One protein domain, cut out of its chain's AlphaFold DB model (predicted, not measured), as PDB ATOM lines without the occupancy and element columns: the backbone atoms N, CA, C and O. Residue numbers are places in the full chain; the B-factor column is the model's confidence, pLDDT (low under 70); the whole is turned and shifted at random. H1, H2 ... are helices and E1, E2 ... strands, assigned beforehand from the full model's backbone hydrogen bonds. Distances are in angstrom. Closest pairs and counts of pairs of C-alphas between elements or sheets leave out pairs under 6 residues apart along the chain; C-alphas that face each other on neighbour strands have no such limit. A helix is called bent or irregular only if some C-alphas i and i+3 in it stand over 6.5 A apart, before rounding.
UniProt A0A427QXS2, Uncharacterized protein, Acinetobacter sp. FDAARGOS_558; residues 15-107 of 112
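What this domain is: This is residues 15 to 107 of the 112 residues of an uncharacterized protein of Acinetobacter sp. FDAARGOS_558 (UniProt A0A427QXS2). A four-stranded sheet, curled like part of a barrel, makes one end of the domain; H1 packs over its inner strands E2 and E1, and H4 packs on H1 at the end far from the sheet. The short H3 grazes the sheet. The printed part has 93 residues, with four named strands and then four named helices, class mixed; the antiparallel sheet runs E3 E2 E1 E4. It is compact, with a radius of gyration of the C-alphas of 13.1 A, and spans 37 by 30 by 19 A.

Where its parts are: E1, residues 15 to 19, begins at C-alpha 15 (-22.918, -0.068, 4.882). E2, residues 30 to 39, is 17.3 A long and bends by 109 degrees at residue 33. E3 is residues 42 to 46 and E4 residues 60 to 63. H1, residues 66 to 74, is 12.2 A long; H2 is residues 76 to 81 and H3 residues 86 to 91. H4, residues 93 to 105, is 19.4 A long, ends at C-alpha 105 (-35.309, -12.024, -0.426) and is irregular: C-alphas 94 and 97 are 7.5 A apart.

How they stand to each other: E1, E2 and E3 form a meander, each strand the antiparallel neighbour of the one before; with E4 beside E1 they make a Greek key. Within hydrogen-bond range are N 16 and O 33 of E1 and E2, 2.8 A, N 34 and O 46 of E2 and E3, 2.8 A, and N 17 and O 62 of E1 and E4, 3.0 A. H1 is on the sheet, at a height of 9.0 A. H1 and H4 touch, closest at the C-alphas of Ala 67 and Lys 99, 5.6 A, at a steep tilt of 64 degrees, opposite ways. H1 and H2 are close but not clearly touching, the C-alphas of Leu 72 and Ile 79 being closest at 7.4 A. Every O i to N i+4 pair is within range in H1, H2 and H3, and 7 of 9 in H4.

The domain as a whole: The farthest C-alphas, of Gly 40 and Tyr 104, are 38.3 A apart. The printed part has no cut, the link from E3 to E4 is long, and no printed residue is under 70 in pLDDT.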
ATOM      1  N   TYR A  15     -22.363   0.317   3.591       97.50
ATOM      2  CA  TYR A  15     -22.918  -0.068   4.882       97.50
ATOM      3  C   TYR A  15     -21.847  -0.760   5.727       97.50
ATOM      4  O   TYR A  15     -21.255  -1.766   5.322       97.50
ATOM      5  N   VAL A  16     -21.554  -0.190   6.892       98.00
ATOM      6  CA  VAL A  16     -20.346  -0.502   7.658       98.00
ATOM      7  C   VAL A  16     -20.629  -0.708   9.139       98.00
ATOM      8  O   VAL A  16     -21.527  -0.089   9.713       98.00
ATOM      9  N   LEU A  17     -19.788  -1.527   9.770       98.25
ATOM     10  CA  LEU A  17     -19.550  -1.498  11.211       98.25
ATOM     11  C   LEU A  17     -18.308  -0.648  11.476       98.25
ATOM     12  O   LEU A  17     -17.259  -0.872  10.867       98.25
ATOM     13  N   ALA A  18     -18.398   0.271  12.432       97.94
ATOM     14  CA  ALA A  18     -17.275   1.072  12.887       97.94
ATOM     15  C   ALA A  18     -17.105   1.007  14.407       97.94
ATOM     16  O   ALA A  18     -18.080   1.053  15.156       97.94
ATOM     17  N   THR A  19     -15.858   0.926  14.877       98.00
ATOM     18  CA  THR A  19     -15.532   0.812  16.308       98.00
ATOM     19  C   THR A  19     -14.553   1.895  16.745       98.00
ATOM     20  O   THR A  19     -13.674   2.360  16.005       98.00
ATOM     21  N   LYS A  20     -14.709   2.350  17.990       96.06
ATOM     22  CA  LYS A  20     -13.867   3.402  18.569       96.06
ATOM     23  C   LYS A  20     -12.402   2.987  18.630       96.06
ATOM     24  O   LYS A  20     -11.546   3.857  18.464       96.06
ATOM     25  N   TRP A  21     -12.118   1.708  18.865       95.75
ATOM     26  CA  TRP A  21     -10.770   1.144  18.950       95.75
ATOM     27  C   TRP A  21     -10.610  -0.052  18.018       95.75
ATOM     28  O   TRP A  21     -11.581  -0.719  17.668       95.75
ATOM     29  N   HIS A  22      -9.367  -0.312  17.618       94.56
ATOM     30  CA  HIS A  22      -9.035  -1.377  16.673       94.56
ATOM     31  C   HIS A  22      -9.317  -2.785  17.220       94.56
ATOM     32  O   HIS A  22      -9.534  -3.691  16.428       94.56
ATOM     33  N   ASP A  23      -9.352  -2.962  18.544       94.88
ATOM     34  CA  ASP A  23      -9.631  -4.249  19.200       94.88
ATOM     35  C   ASP A  23     -11.087  -4.721  19.058       94.88
ATOM     36  O   ASP A  23     -11.380  -5.887  19.311       94.88
ATOM     37  N   GLY A  24     -11.994  -3.840  18.623       96.44
ATOM     38  CA  GLY A  24     -13.381  -4.193  18.334       96.44
ATOM     39  C   GLY A  24     -14.188  -4.600  19.562       96.44
ATOM     40  O   GLY A  24     -15.160  -5.338  19.418       96.44
ATOM     41  N   HIS A  25     -13.813  -4.161  20.765       97.38
ATOM     42  CA  HIS A  25     -14.567  -4.509  21.964       97.38
ATOM     43  C   HIS A  25     -16.000  -3.968  21.919       97.38
ATOM     44  O   HIS A  25     -16.236  -2.770  21.770       97.38
ATOM     45  N   SER A  26     -16.971  -4.860  22.105       97.56
ATOM     46  CA  SER A  26     -18.404  -4.539  22.074       97.56
ATOM     47  C   SER A  26     -18.857  -3.572  23.168       97.56
ATOM     48  O   SER A  26     -19.871  -2.904  23.005       97.56
ATOM     49  N   GLN A  27     -18.111  -3.484  24.273       97.25
ATOM     50  CA  GLN A  27     -18.406  -2.582  25.393       97.25
ATOM     51  C   GLN A  27     -17.869  -1.157  25.172       97.25
ATOM     52  O   GLN A  27     -18.184  -0.249  25.941       97.25
ATOM     53  N   ASP A  28     -17.054  -0.947  24.135       95.94
ATOM     54  CA  ASP A  28     -16.669   0.384  23.680       95.94
ATOM     55  C   ASP A  28     -17.725   0.974  22.741       95.94
ATOM     56  O   ASP A  28     -18.684   0.328  22.343       95.94
ATOM     57  N   HIS A  29     -17.554   2.239  22.358       96.19
ATOM     58  CA  HIS A  29     -18.442   2.847  21.371       96.19
ATOM     59  C   HIS A  29     -18.242   2.189  19.997       96.19
ATOM     60  O   HIS A  29     -17.141   2.222  19.439       96.19
ATOM     61  N   TRP A  30     -19.317   1.664  19.429       97.56
ATOM     62  CA  TRP A  30     -19.388   1.153  18.064       97.56
ATOM     63  C   TRP A  30     -20.677   1.640  17.405       97.56
ATOM     64  O   TRP A  30     -21.585   2.130  18.078       97.56
ATOM     65  N   PHE A  31     -20.729   1.580  16.080       97.94
ATOM     66  CA  PHE A  31     -21.872   2.055  15.318       97.94
ATOM     67  C   PHE A  31     -22.002   1.309  13.996       97.94
ATOM     68  O   PHE A  31     -20.999   0.982  13.364       97.94
ATOM     69  N   VAL A  32     -23.244   1.079  13.581       98.06
ATOM     70  CA  VAL A  32     -23.580   0.533  12.267       98.06
ATOM     71  C   VAL A  32     -24.303   1.612  11.475       98.06
ATOM     72  O   VAL A  32     -25.284   2.175  11.957       98.06
ATOM     73  N   GLY A  33     -23.825   1.899  10.269       97.50
ATOM     74  CA  GLY A  33     -24.380   2.959   9.433       97.50
ATOM     75  C   GLY A  33     -23.698   3.038   8.077       97.50
ATOM     76  O   GLY A  33     -23.192   2.037   7.579       97.50
ATOM     77  N   PHE A  34     -23.670   4.231   7.492       97.94
ATOM     78  CA  PHE A  34     -23.106   4.474   6.170       97.94
ATOM     79  C   PHE A  34     -21.791   5.236   6.264       97.94
ATOM     80  O   PHE A  34     -21.699   6.260   6.950       97.94
ATOM     81  N   PHE A  35     -20.767   4.744   5.571       97.88
ATOM     82  CA  PHE A  35     -19.484   5.426   5.498       97.88
ATOM     83  C   PHE A  35     -19.627   6.758   4.756       97.88
ATOM     84  O   PHE A  35     -20.181   6.818   3.657       97.88
ATOM     85  N   VAL A  36     -19.114   7.831   5.355       97.00
ATOM     86  CA  VAL A  36     -19.176   9.183   4.790       97.00
ATOM     87  C   VAL A  36     -17.838   9.552   4.168       97.00
ATOM     88  O   VAL A  36     -17.773   9.839   2.974       97.00
ATOM     89  N   GLU A  37     -16.785   9.547   4.984       96.25
ATOM     90  CA  GLU A  37     -15.428   9.921   4.597       96.25
ATOM     91  C   GLU A  37     -14.403   9.509   5.663       96.25
ATOM     92  O   GLU A  37     -14.751   9.061   6.761       96.25
ATOM     93  N   LYS A  38     -13.118   9.679   5.337       95.75
ATOM     94  CA  LYS A  38     -12.004   9.482   6.265       95.75
ATOM     95  C   LYS A  38     -11.297  10.811   6.527       95.75
ATOM     96  O   LYS A  38     -10.688  11.381   5.627       95.75
ATOM     97  N   GLU A  39     -11.319  11.253   7.777       94.75
ATOM     98  CA  GLU A  39     -10.636  12.453   8.258       94.75
ATOM     99  C   GLU A  39      -9.371  12.044   9.026       94.75
ATOM    100  O   GLU A  39      -9.424  11.622  10.184       94.75
ATOM    101  N   GLY A  40      -8.207  12.115   8.376       94.19
ATOM    102  CA  GLY A  40      -6.948  11.658   8.970       94.19
ATOM    103  C   GLY A  40      -6.977  10.161   9.313       94.19
ATOM    104  O   GLY A  40      -7.056   9.312   8.425       94.19
ATOM    105  N   ASP A  41      -6.901   9.828  10.606       93.94
ATOM    106  CA  ASP A  41      -6.983   8.454  11.128       93.94
ATOM    107  C   ASP A  41      -8.394   8.070  11.622       93.94
ATOM    108  O   ASP A  41      -8.554   7.086  12.354       93.94
ATOM    109  N   ARG A  42      -9.419   8.855  11.261       96.25
ATOM    110  CA  ARG A  42     -10.804   8.663  11.703       96.25
ATOM    111  C   ARG A  42     -11.750   8.383  10.544       96.25
ATOM    112  O   ARG A  42     -11.761   9.101   9.555       96.25
ATOM    113  N   TYR A  43     -12.591   7.368  10.708       97.38
ATOM    114  CA  TYR A  43     -13.700   7.057   9.811       97.38
ATOM    115  C   TYR A  43     -14.965   7.760  10.298       97.38
ATOM    116  O   TYR A  43     -15.361   7.594  11.456       97.38
ATOM    117  N   ILE A  44     -15.598   8.538   9.429       97.62
ATOM    118  CA  ILE A  44     -16.875   9.192   9.701       97.62
ATOM    119  C   ILE A  44     -17.993   8.292   9.184       97.62
ATOM    120  O   ILE A  44     -17.984   7.865   8.029       97.62
ATOM    121  N   VAL A  45     -18.945   7.988  10.065       97.88
ATOM    122  CA  VAL A  45     -20.100   7.133   9.777       97.88
ATOM    123  C   VAL A  45     -21.359   7.838  10.259       97.88
ATOM    124  O   VAL A  45     -21.376   8.401  11.361       97.88
ATOM    125  N   ALA A  46     -22.392   7.810   9.424       97.19
ATOM    126  CA  ALA A  46     -23.679   8.440   9.676       97.19
ATOM    127  C   ALA A  46     -24.824   7.422   9.664       97.19
ATOM    128  O   ALA A  46     -24.704   6.337   9.092       97.19
ATOM    129  N   ASP A  47     -25.928   7.773  10.316       95.56
ATOM    130  CA  ASP A  47     -27.192   7.049  10.180       95.56
ATOM    131  C   ASP A  47     -27.875   7.330   8.828       95.56
ATOM    132  O   ASP A  47     -27.351   8.037   7.962       95.56
ATOM    133  N   SER A  48     -29.068   6.765   8.637       93.69
ATOM    134  CA  SER A  48     -29.888   6.971   7.438       93.69
ATOM    135  C   SER A  48     -30.376   8.411   7.249       93.69
ATOM    136  O   SER A  48     -30.802   8.758   6.152       93.69
ATOM    137  N   GLU A  49     -30.330   9.249   8.287       94.88
ATOM    138  CA  GLU A  49     -30.679  10.673   8.217       94.88
ATOM    139  C   GLU A  49     -29.450  11.548   7.908       94.88
ATOM    140  O   GLU A  49     -29.556  12.770   7.807       94.88
ATOM    141  N   GLY A  50     -28.271  10.937   7.741       91.69
ATOM    142  CA  GLY A  50     -27.013  11.641   7.502       91.69
ATOM    143  C   GLY A  50     -26.414  12.259   8.765       91.69
ATOM    144  O   GLY A  50     -25.468  13.045   8.674       91.69
ATOM    145  N   LYS A  51     -26.922  11.916   9.953       93.12
ATOM    146  CA  LYS A  51     -26.382  12.416  11.213       93.12
ATOM    147  C   LYS A  51     -25.182  11.574  11.632       93.12
ATOM    148  O   LYS A  51     -25.272  10.363  11.833       93.12
ATOM    149  N   SER A  52     -24.042  12.240  11.803       88.25
ATOM    150  CA  SER A  52     -22.812  11.597  12.267       88.25
ATOM    151  C   SER A  52     -22.993  10.987  13.655       88.25
ATOM    152  O   SER A  52     -23.379  11.670  14.606       88.25
ATOM    153  N   ALA A  53     -22.618   9.718  13.793       85.88
ATOM    154  CA  ALA A  53     -22.765   8.977  15.043       85.88
ATOM    155  C   ALA A  53     -21.837   9.476  16.166       85.88
ATOM    156  O   ALA A  53     -22.106   9.274  17.352       85.88
ATOM    157  N   ARG A  54     -20.707  10.108  15.810       88.69
ATOM    158  CA  ARG A  54     -19.694  10.572  16.765       88.69
ATOM    159  C   ARG A  54     -18.871  11.733  16.201       88.69
ATOM    160  O   ARG A  54     -18.212  11.571  15.181       88.69
ATOM    161  N   GLY A  55     -18.782  12.846  16.937       84.69
ATOM    162  CA  GLY A  55     -18.033  14.059  16.546       84.69
ATOM    163  C   GLY A  55     -16.501  13.931  16.450       84.69
ATOM    164  O   GLY A  55     -15.819  14.933  16.313       84.69
ATOM    165  N   GLY A  56     -15.943  12.722  16.549       89.50
ATOM    166  CA  GLY A  56     -14.512  12.455  16.356       89.50
ATOM    167  C   GLY A  56     -14.246  11.131  15.641       89.50
ATOM    168  O   GLY A  56     -13.195  10.533  15.868       89.50
ATOM    169  N   GLY A  57     -15.239  10.633  14.895       95.12
ATOM    170  CA  GLY A  57     -15.175   9.418  14.083       95.12
ATOM    171  C   GLY A  57     -14.813   8.133  14.830       95.12
ATOM    172  O   GLY A  57     -14.847   8.055  16.060       95.12
ATOM    173  N   PHE A  58     -14.450   7.111  14.071       97.69
ATOM    174  CA  PHE A  58     -14.069   5.780  14.541       97.69
ATOM    175  C   PHE A  58     -12.650   5.444  14.093       97.69
ATOM    176  O   PHE A  58     -12.138   6.045  13.155       97.69
ATOM    177  N   ARG A  59     -11.977   4.513  14.772       96.56
ATOM    178  CA  ARG A  59     -10.600   4.112  14.418       96.56
ATOM    179  C   ARG A  59     -10.553   3.013  13.383       96.56
ATOM    180  O   ARG A  59      -9.597   2.925  12.628       96.56
ATOM    181  N   CYS A  60     -11.587   2.190  13.368       96.12
ATOM    182  CA  CYS A  60     -11.697   1.070  12.468       96.12
ATOM    183  C   CYS A  60     -13.110   1.036  11.890       96.12
ATOM    184  O   CYS A  60     -14.066   1.481  12.533       96.12
ATOM    185  N   CYS A  61     -13.204   0.567  10.655       96.38
ATOM    186  CA  CYS A  61     -14.409   0.536   9.848       96.38
ATOM    187  C   CYS A  61     -14.270  -0.627   8.862       96.38
ATOM    188  O   CYS A  61     -13.196  -0.788   8.280       96.38
ATOM    189  N   LYS A  62     -15.320  -1.433   8.688       95.88
ATOM    190  CA  LYS A  62     -15.365  -2.532   7.713       95.88
ATOM    191  C   LYS A  62     -16.756  -2.598   7.090       95.88
ATOM    192  O   LYS A  62     -17.745  -2.415   7.804       95.88
ATOM    193  N   LYS A  63     -16.832  -2.867   5.779       96.81
ATOM    194  CA  LYS A  63     -18.105  -3.184   5.116       96.81
ATOM    195  C   LYS A  63     -18.724  -4.407   5.774       96.81
ATOM    196  O   LYS A  63     -18.020  -5.365   6.095       96.81
ATOM    197  N   ILE A  64     -20.033  -4.379   5.961       96.81
ATOM    198  CA  ILE A  64     -20.767  -5.515   6.505       96.81
ATOM    199  C   ILE A  64     -21.978  -5.819   5.643       96.81
ATOM    200  O   ILE A  64     -22.581  -4.940   5.033       96.81
ATOM    201  N   HIS A  65     -22.363  -7.088   5.649       95.69
ATOM    202  CA  HIS A  65     -23.605  -7.513   5.034       95.69
ATOM    203  C   HIS A  65     -24.812  -6.854   5.740       95.69
ATOM    204  O   HIS A  65     -24.830  -6.833   6.980       95.69
ATOM    205  N   PRO A  66     -25.846  -6.381   5.018       94.94
ATOM    206  CA  PRO A  66     -27.005  -5.724   5.628       94.94
ATOM    207  C   PRO A  66     -27.688  -6.549   6.726       94.94
ATOM    208  O   PRO A  66     -28.005  -6.019   7.791       94.94
ATOM    209  N   ALA A  67     -27.827  -7.864   6.522       95.50
ATOM    210  CA  ALA A  67     -28.386  -8.770   7.531       95.50
ATOM    211  C   ALA A  67     -27.590  -8.777   8.851       95.50
ATOM    212  O   ALA A  67     -28.178  -8.825   9.933       95.50
ATOM    213  N   VAL A  68     -26.257  -8.684   8.777       97.25
ATOM    214  CA  VAL A  68     -25.394  -8.607   9.967       97.25
ATOM    215  C   VAL A  68     -25.607  -7.275  10.672       97.25
ATOM    216  O   VAL A  68     -25.821  -7.254  11.880       97.25
ATOM    217  N   GLY A  69     -25.603  -6.163   9.931       96.62
ATOM    218  CA  GLY A  69     -25.828  -4.847  10.528       96.62
ATOM    219  C   GLY A  69     -27.197  -4.724  11.192       96.62
ATOM    220  O   GLY A  69     -27.279  -4.234  12.317       96.62
ATOM    221  N   LYS A  70     -28.251  -5.274  10.572       95.12
ATOM    222  CA  LYS A  70     -29.579  -5.374  11.188       95.12
ATOM    223  C   LYS A  70     -29.532  -6.138  12.512       95.12
ATOM    224  O   LYS A  70     -30.030  -5.636  13.515       95.12
ATOM    225  N   TYR A  71     -28.893  -7.308  12.535       95.44
ATOM    226  CA  TYR A  71     -28.760  -8.091  13.763       95.44
ATOM    227  C   TYR A  71     -28.040  -7.310  14.869       95.44
ATOM    228  O   TYR A  71     -28.491  -7.310  16.015       95.44
ATOM    229  N   LEU A  72     -26.939  -6.627  14.534       96.94
ATOM    230  CA  LEU A  72     -26.196  -5.808  15.490       96.94
ATOM    231  C   LEU A  72     -27.068  -4.681  16.059       96.94
ATOM    232  O   LEU A  72     -27.079  -4.489  17.271       96.94
ATOM    233  N   ILE A  73     -27.819  -3.969  15.215       95.88
ATOM    234  CA  ILE A  73     -28.713  -2.881  15.640       95.88
ATOM    235  C   ILE A  73     -29.805  -3.410  16.575       95.88
ATOM    236  O   ILE A  73     -29.943  -2.906  17.695       95.88
ATOM    237  N   ASP A  74     -30.521  -4.455  16.150       96.75
ATOM    238  CA  ASP A  74     -31.636  -5.053  16.894       96.75
ATOM    239  C   ASP A  74     -31.199  -5.579  18.273       96.75
ATOM    240  O   ASP A  74     -31.976  -5.565  19.228       96.75
ATOM    241  N   ASN A  75     -29.942  -6.018  18.394       96.56
ATOM    242  CA  ASN A  75     -29.378  -6.597  19.616       96.56
ATOM    243  C   ASN A  75     -28.366  -5.677  20.315       96.56
ATOM    244  O   ASN A  75     -27.656  -6.119  21.225       96.56
ATOM    245  N   SER A  76     -28.283  -4.404  19.919       96.50
ATOM    246  CA  SER A  76     -27.232  -3.492  20.380       96.50
ATOM    247  C   SER A  76     -27.133  -3.348  21.905       96.50
ATOM    248  O   SER A  76     -25.994  -3.349  22.391       96.50
ATOM    249  N   PRO A  77     -28.227  -3.318  22.706       96.62
ATOM    250  CA  PRO A  77     -28.102  -3.257  24.164       96.62
ATOM    251  C   PRO A  77     -27.440  -4.516  24.737       96.62
ATOM    252  O   PRO A  77     -26.547  -4.426  25.578       96.62
ATOM    253  N   THR A  78     -27.834  -5.692  24.242       97.25
ATOM    254  CA  THR A  78     -27.294  -6.984  24.681       97.25
ATOM    255  C   THR A  78     -25.823  -7.108  24.311       97.25
ATOM    256  O   THR A  78     -24.990  -7.365  25.179       97.25
ATOM    257  N   ILE A  79     -25.487  -6.859  23.043       96.88
ATOM    258  CA  ILE A  79     -24.114  -6.936  22.530       96.88
ATOM    259  C   ILE A  79     -23.192  -5.985  23.298       96.88
ATOM    260  O   ILE A  79     -22.095  -6.378  23.693       96.88
ATOM    261  N   SER A  80     -23.659  -4.767  23.586       96.69
ATOM    262  CA  SER A  80     -22.865  -3.768  24.314       96.69
ATOM    263  C   SER A  80     -22.683  -4.088  25.801       96.69
ATOM    264  O   SER A  80     -21.812  -3.516  26.450       96.69
ATOM    265  N   SER A  81     -23.486  -5.001  26.360       96.69
ATOM    266  CA  SER A  81     -23.402  -5.414  27.769       96.69
ATOM    267  C   SER A  81     -22.458  -6.592  28.022       96.69
ATOM    268  O   SER A  81     -21.978  -6.762  29.144       96.69
ATOM    269  N   ILE A  82     -22.147  -7.381  26.993       95.50
ATOM    270  CA  ILE A  82     -21.269  -8.553  27.092       95.50
ATOM    271  C   ILE A  82     -19.880  -8.237  26.543       95.50
ATOM    272  O   ILE A  82     -19.722  -7.337  25.724       95.50
ATOM    273  N   LYS A  83     -18.860  -8.989  26.971       95.88
ATOM    274  CA  LYS A  83     -17.505  -8.877  26.420       95.88
ATOM    275  C   LYS A  83     -17.390  -9.733  25.165       95.88
ATOM    276  O   LYS A  83     -17.344 -10.956  25.252       95.88
ATOM    277  N   LEU A  84     -17.309  -9.074  24.019       95.25
ATOM    278  CA  LEU A  84     -17.241  -9.706  22.713       95.25
ATOM    279  C   LEU A  84     -16.290  -8.918  21.804       95.25
ATOM    280  O   LEU A  84     -16.154  -7.700  21.938       95.25
ATOM    281  N   ASN A  85     -15.591  -9.622  20.917       97.19
ATOM    282  CA  ASN A  85     -14.848  -9.003  19.829       97.19
ATOM    283  C   ASN A  85     -15.780  -8.915  18.619       97.19
ATOM    284  O   ASN A  85     -16.169  -9.935  18.054       97.19
ATOM    285  N   LEU A  86     -16.175  -7.698  18.252       97.44
ATOM    286  CA  LEU A  86     -17.137  -7.474  17.181       97.44
ATOM    287  C   LEU A  86     -16.605  -7.923  15.820       97.44
ATOM    288  O   LEU A  86     -17.398  -8.377  15.006       97.44
ATOM    289  N   TRP A  87     -15.294  -7.838  15.581       96.75
ATOM    290  CA  TRP A  87     -14.695  -8.230  14.304       96.75
ATOM    291  C   TRP A  87     -14.768  -9.735  14.084       96.75
ATOM    292  O   TRP A  87     -15.220 -10.180  13.035       96.75
ATOM    293  N   GLU A  88     -14.416 -10.508  15.109       95.44
ATOM    294  CA  GLU A  88     -14.547 -11.967  15.078       95.44
ATOM    295  C   GLU A  88     -16.022 -12.384  14.993       95.44
ATOM    296  O   GLU A  88     -16.375 -13.346  14.314       95.44
ATOM    297  N   TYR A  89     -16.906 -11.638  15.656       95.00
ATOM    298  CA  TYR A  89     -18.327 -11.959  15.700       95.00
ATOM    299  C   TYR A  89     -19.019 -11.804  14.347       95.00
ATOM    300  O   TYR A  89     -19.719 -12.724  13.925       95.00
ATOM    301  N   ILE A  90     -18.786 -10.696  13.632       94.56
ATOM    302  CA  ILE A  90     -19.408 -10.463  12.315       94.56
ATOM    303  C   ILE A  90     -18.908 -11.430  11.229       94.56
ATOM    304  O   ILE A  90     -19.589 -11.634  10.216       94.56
ATOM    305  N   GLU A  91     -17.729 -12.018  11.438       91.25
ATOM    306  CA  GLU A  91     -17.124 -13.028  10.566       91.25
ATOM    307  C   GLU A  91     -17.573 -14.453  10.908       91.25
ATOM    308  O   GLU A  91     -17.385 -15.355  10.098       91.25
ATOM    309  N   SER A  92     -18.196 -14.662  12.069       91.50
ATOM    310  CA  SER A  92     -18.625 -15.989  12.504       91.50
ATOM    311  C   SER A  92     -19.859 -16.511  11.753       91.50
ATOM    312  O   SER A  92     -20.721 -15.756  11.287       91.50
ATOM    313  N   ASP A  93     -19.981 -17.841  11.700       90.88
ATOM    314  CA  ASP A  93     -21.036 -18.551  10.961       90.88
ATOM    315  C   ASP A  93     -22.444 -18.372  11.542       90.88
ATOM    316  O   ASP A  93     -23.434 -18.736  10.908       90.88
ATOM    317  N   ILE A  94     -22.579 -17.758  12.721       90.19
ATOM    318  CA  ILE A  94     -23.886 -17.505  13.348       90.19
ATOM    319  C   ILE A  94     -24.798 -16.641  12.461       90.19
ATOM    320  O   ILE A  94     -26.015 -16.634  12.633       90.19
ATOM    321  N   HIS A  95     -24.205 -15.890  11.528       91.38
ATOM    322  CA  HIS A  95     -24.912 -15.013  10.607       91.38
ATOM    323  C   HIS A  95     -25.188 -15.657   9.244       91.38
ATOM    324  O   HIS A  95     -25.828 -15.014   8.418       91.38
ATOM    325  N   ALA A  96     -24.722 -16.885   8.983       91.31
ATOM    326  CA  ALA A  96     -24.799 -17.514   7.662       91.31
ATOM    327  C   ALA A  96     -26.242 -17.599   7.141       91.31
ATOM    328  O   ALA A  96     -26.541 -17.056   6.083       91.31
ATOM    329  N   LEU A  97     -27.156 -18.155   7.944       89.88
ATOM    330  CA  LEU A  97     -28.576 -18.263   7.583       89.88
ATOM    331  C   LEU A  97     -29.241 -16.894   7.384       89.88
ATOM    332  O   LEU A  97     -30.087 -16.728   6.512       89.88
ATOM    333  N   ALA A  98     -28.867 -15.895   8.188       89.44
ATOM    334  CA  ALA A  98     -29.416 -14.547   8.053       89.44
ATOM    335  C   ALA A  98     -28.939 -13.863   6.761       89.44
ATOM    336  O   ALA A  98     -29.712 -13.129   6.149       89.44
ATOM    337  N   LYS A  99     -27.686 -14.100   6.352       92.25
ATOM    338  CA  LYS A  99     -27.140 -13.626   5.073       92.25
ATOM    339  C   LYS A  99     -27.858 -14.302   3.903       92.25
ATOM    340  O   LYS A  99     -28.431 -13.600   3.084       92.25
ATOM    341  N   GLU A 100     -27.939 -15.633   3.914       91.50
ATOM    342  CA  GLU A 100     -28.604 -16.424   2.867       91.50
ATOM    343  C   GLU A 100     -30.070 -16.014   2.663       91.50
ATOM    344  O   GLU A 100     -30.488 -15.737   1.540       91.50
ATOM    345  N   ASN A 101     -30.844 -15.893   3.747       89.94
ATOM    346  CA  ASN A 101     -32.242 -15.467   3.660       89.94
ATOM    347  C   ASN A 101     -32.376 -14.047   3.098       89.94
ATOM    348  O   ASN A 101     -33.239 -13.794   2.261       89.94
ATOM    349  N   TYR A 102     -31.518 -13.122   3.535       92.25
ATOM    350  CA  TYR A 102     -31.528 -11.755   3.025       92.25
ATOM    351  C   TYR A 102     -31.201 -11.717   1.529       92.25
ATOM    352  O   TYR A 102     -31.901 -11.047   0.773       92.25
ATOM    353  N   ASP A 103     -30.187 -12.462   1.091       91.31
ATOM    354  CA  ASP A 103     -29.802 -12.532  -0.317       91.31
ATOM    355  C   ASP A 103     -30.894 -13.166  -1.181       91.31
ATOM    356  O   ASP A 103     -31.163 -12.681  -2.282       91.31
ATOM    357  N   TYR A 104     -31.582 -14.192  -0.673       89.12
ATOM    358  CA  TYR A 104     -32.750 -14.771  -1.332       89.12
ATOM    359  C   TYR A 104     -33.886 -13.748  -1.490       89.12
ATOM    360  O   TYR A 104     -34.416 -13.576  -2.587       89.12
ATOM    361  N   GLU A 105     -34.233 -13.025  -0.421       90.31
ATOM    362  CA  GLU A 105     -35.309 -12.024  -0.426       90.31
ATOM    363  C   GLU A 105     -35.017 -10.821  -1.336       90.31
ATOM    364  O   GLU A 105     -35.945 -10.231  -1.891       90.31
ATOM    365  N   HIS A 106     -33.741 -10.462  -1.504       87.94
ATOM    366  CA  HIS A 106     -33.316  -9.292  -2.280       87.94
ATOM    367  C   HIS A 106     -32.810  -9.646  -3.686       87.94
ATOM    368  O   HIS A 106     -32.374  -8.760  -4.419       87.94
ATOM    369  N   GLY A 107     -32.906 -10.918  -4.095       84.31
ATOM    370  CA  GLY A 107     -32.541 -11.369  -5.439       84.31
ATOM    371  C   GLY A 107     -31.033 -11.404  -5.713       84.31
ATOM    372  O   GLY A 107     -30.633 -11.365  -6.872       84.31
TER     373      GLY A 107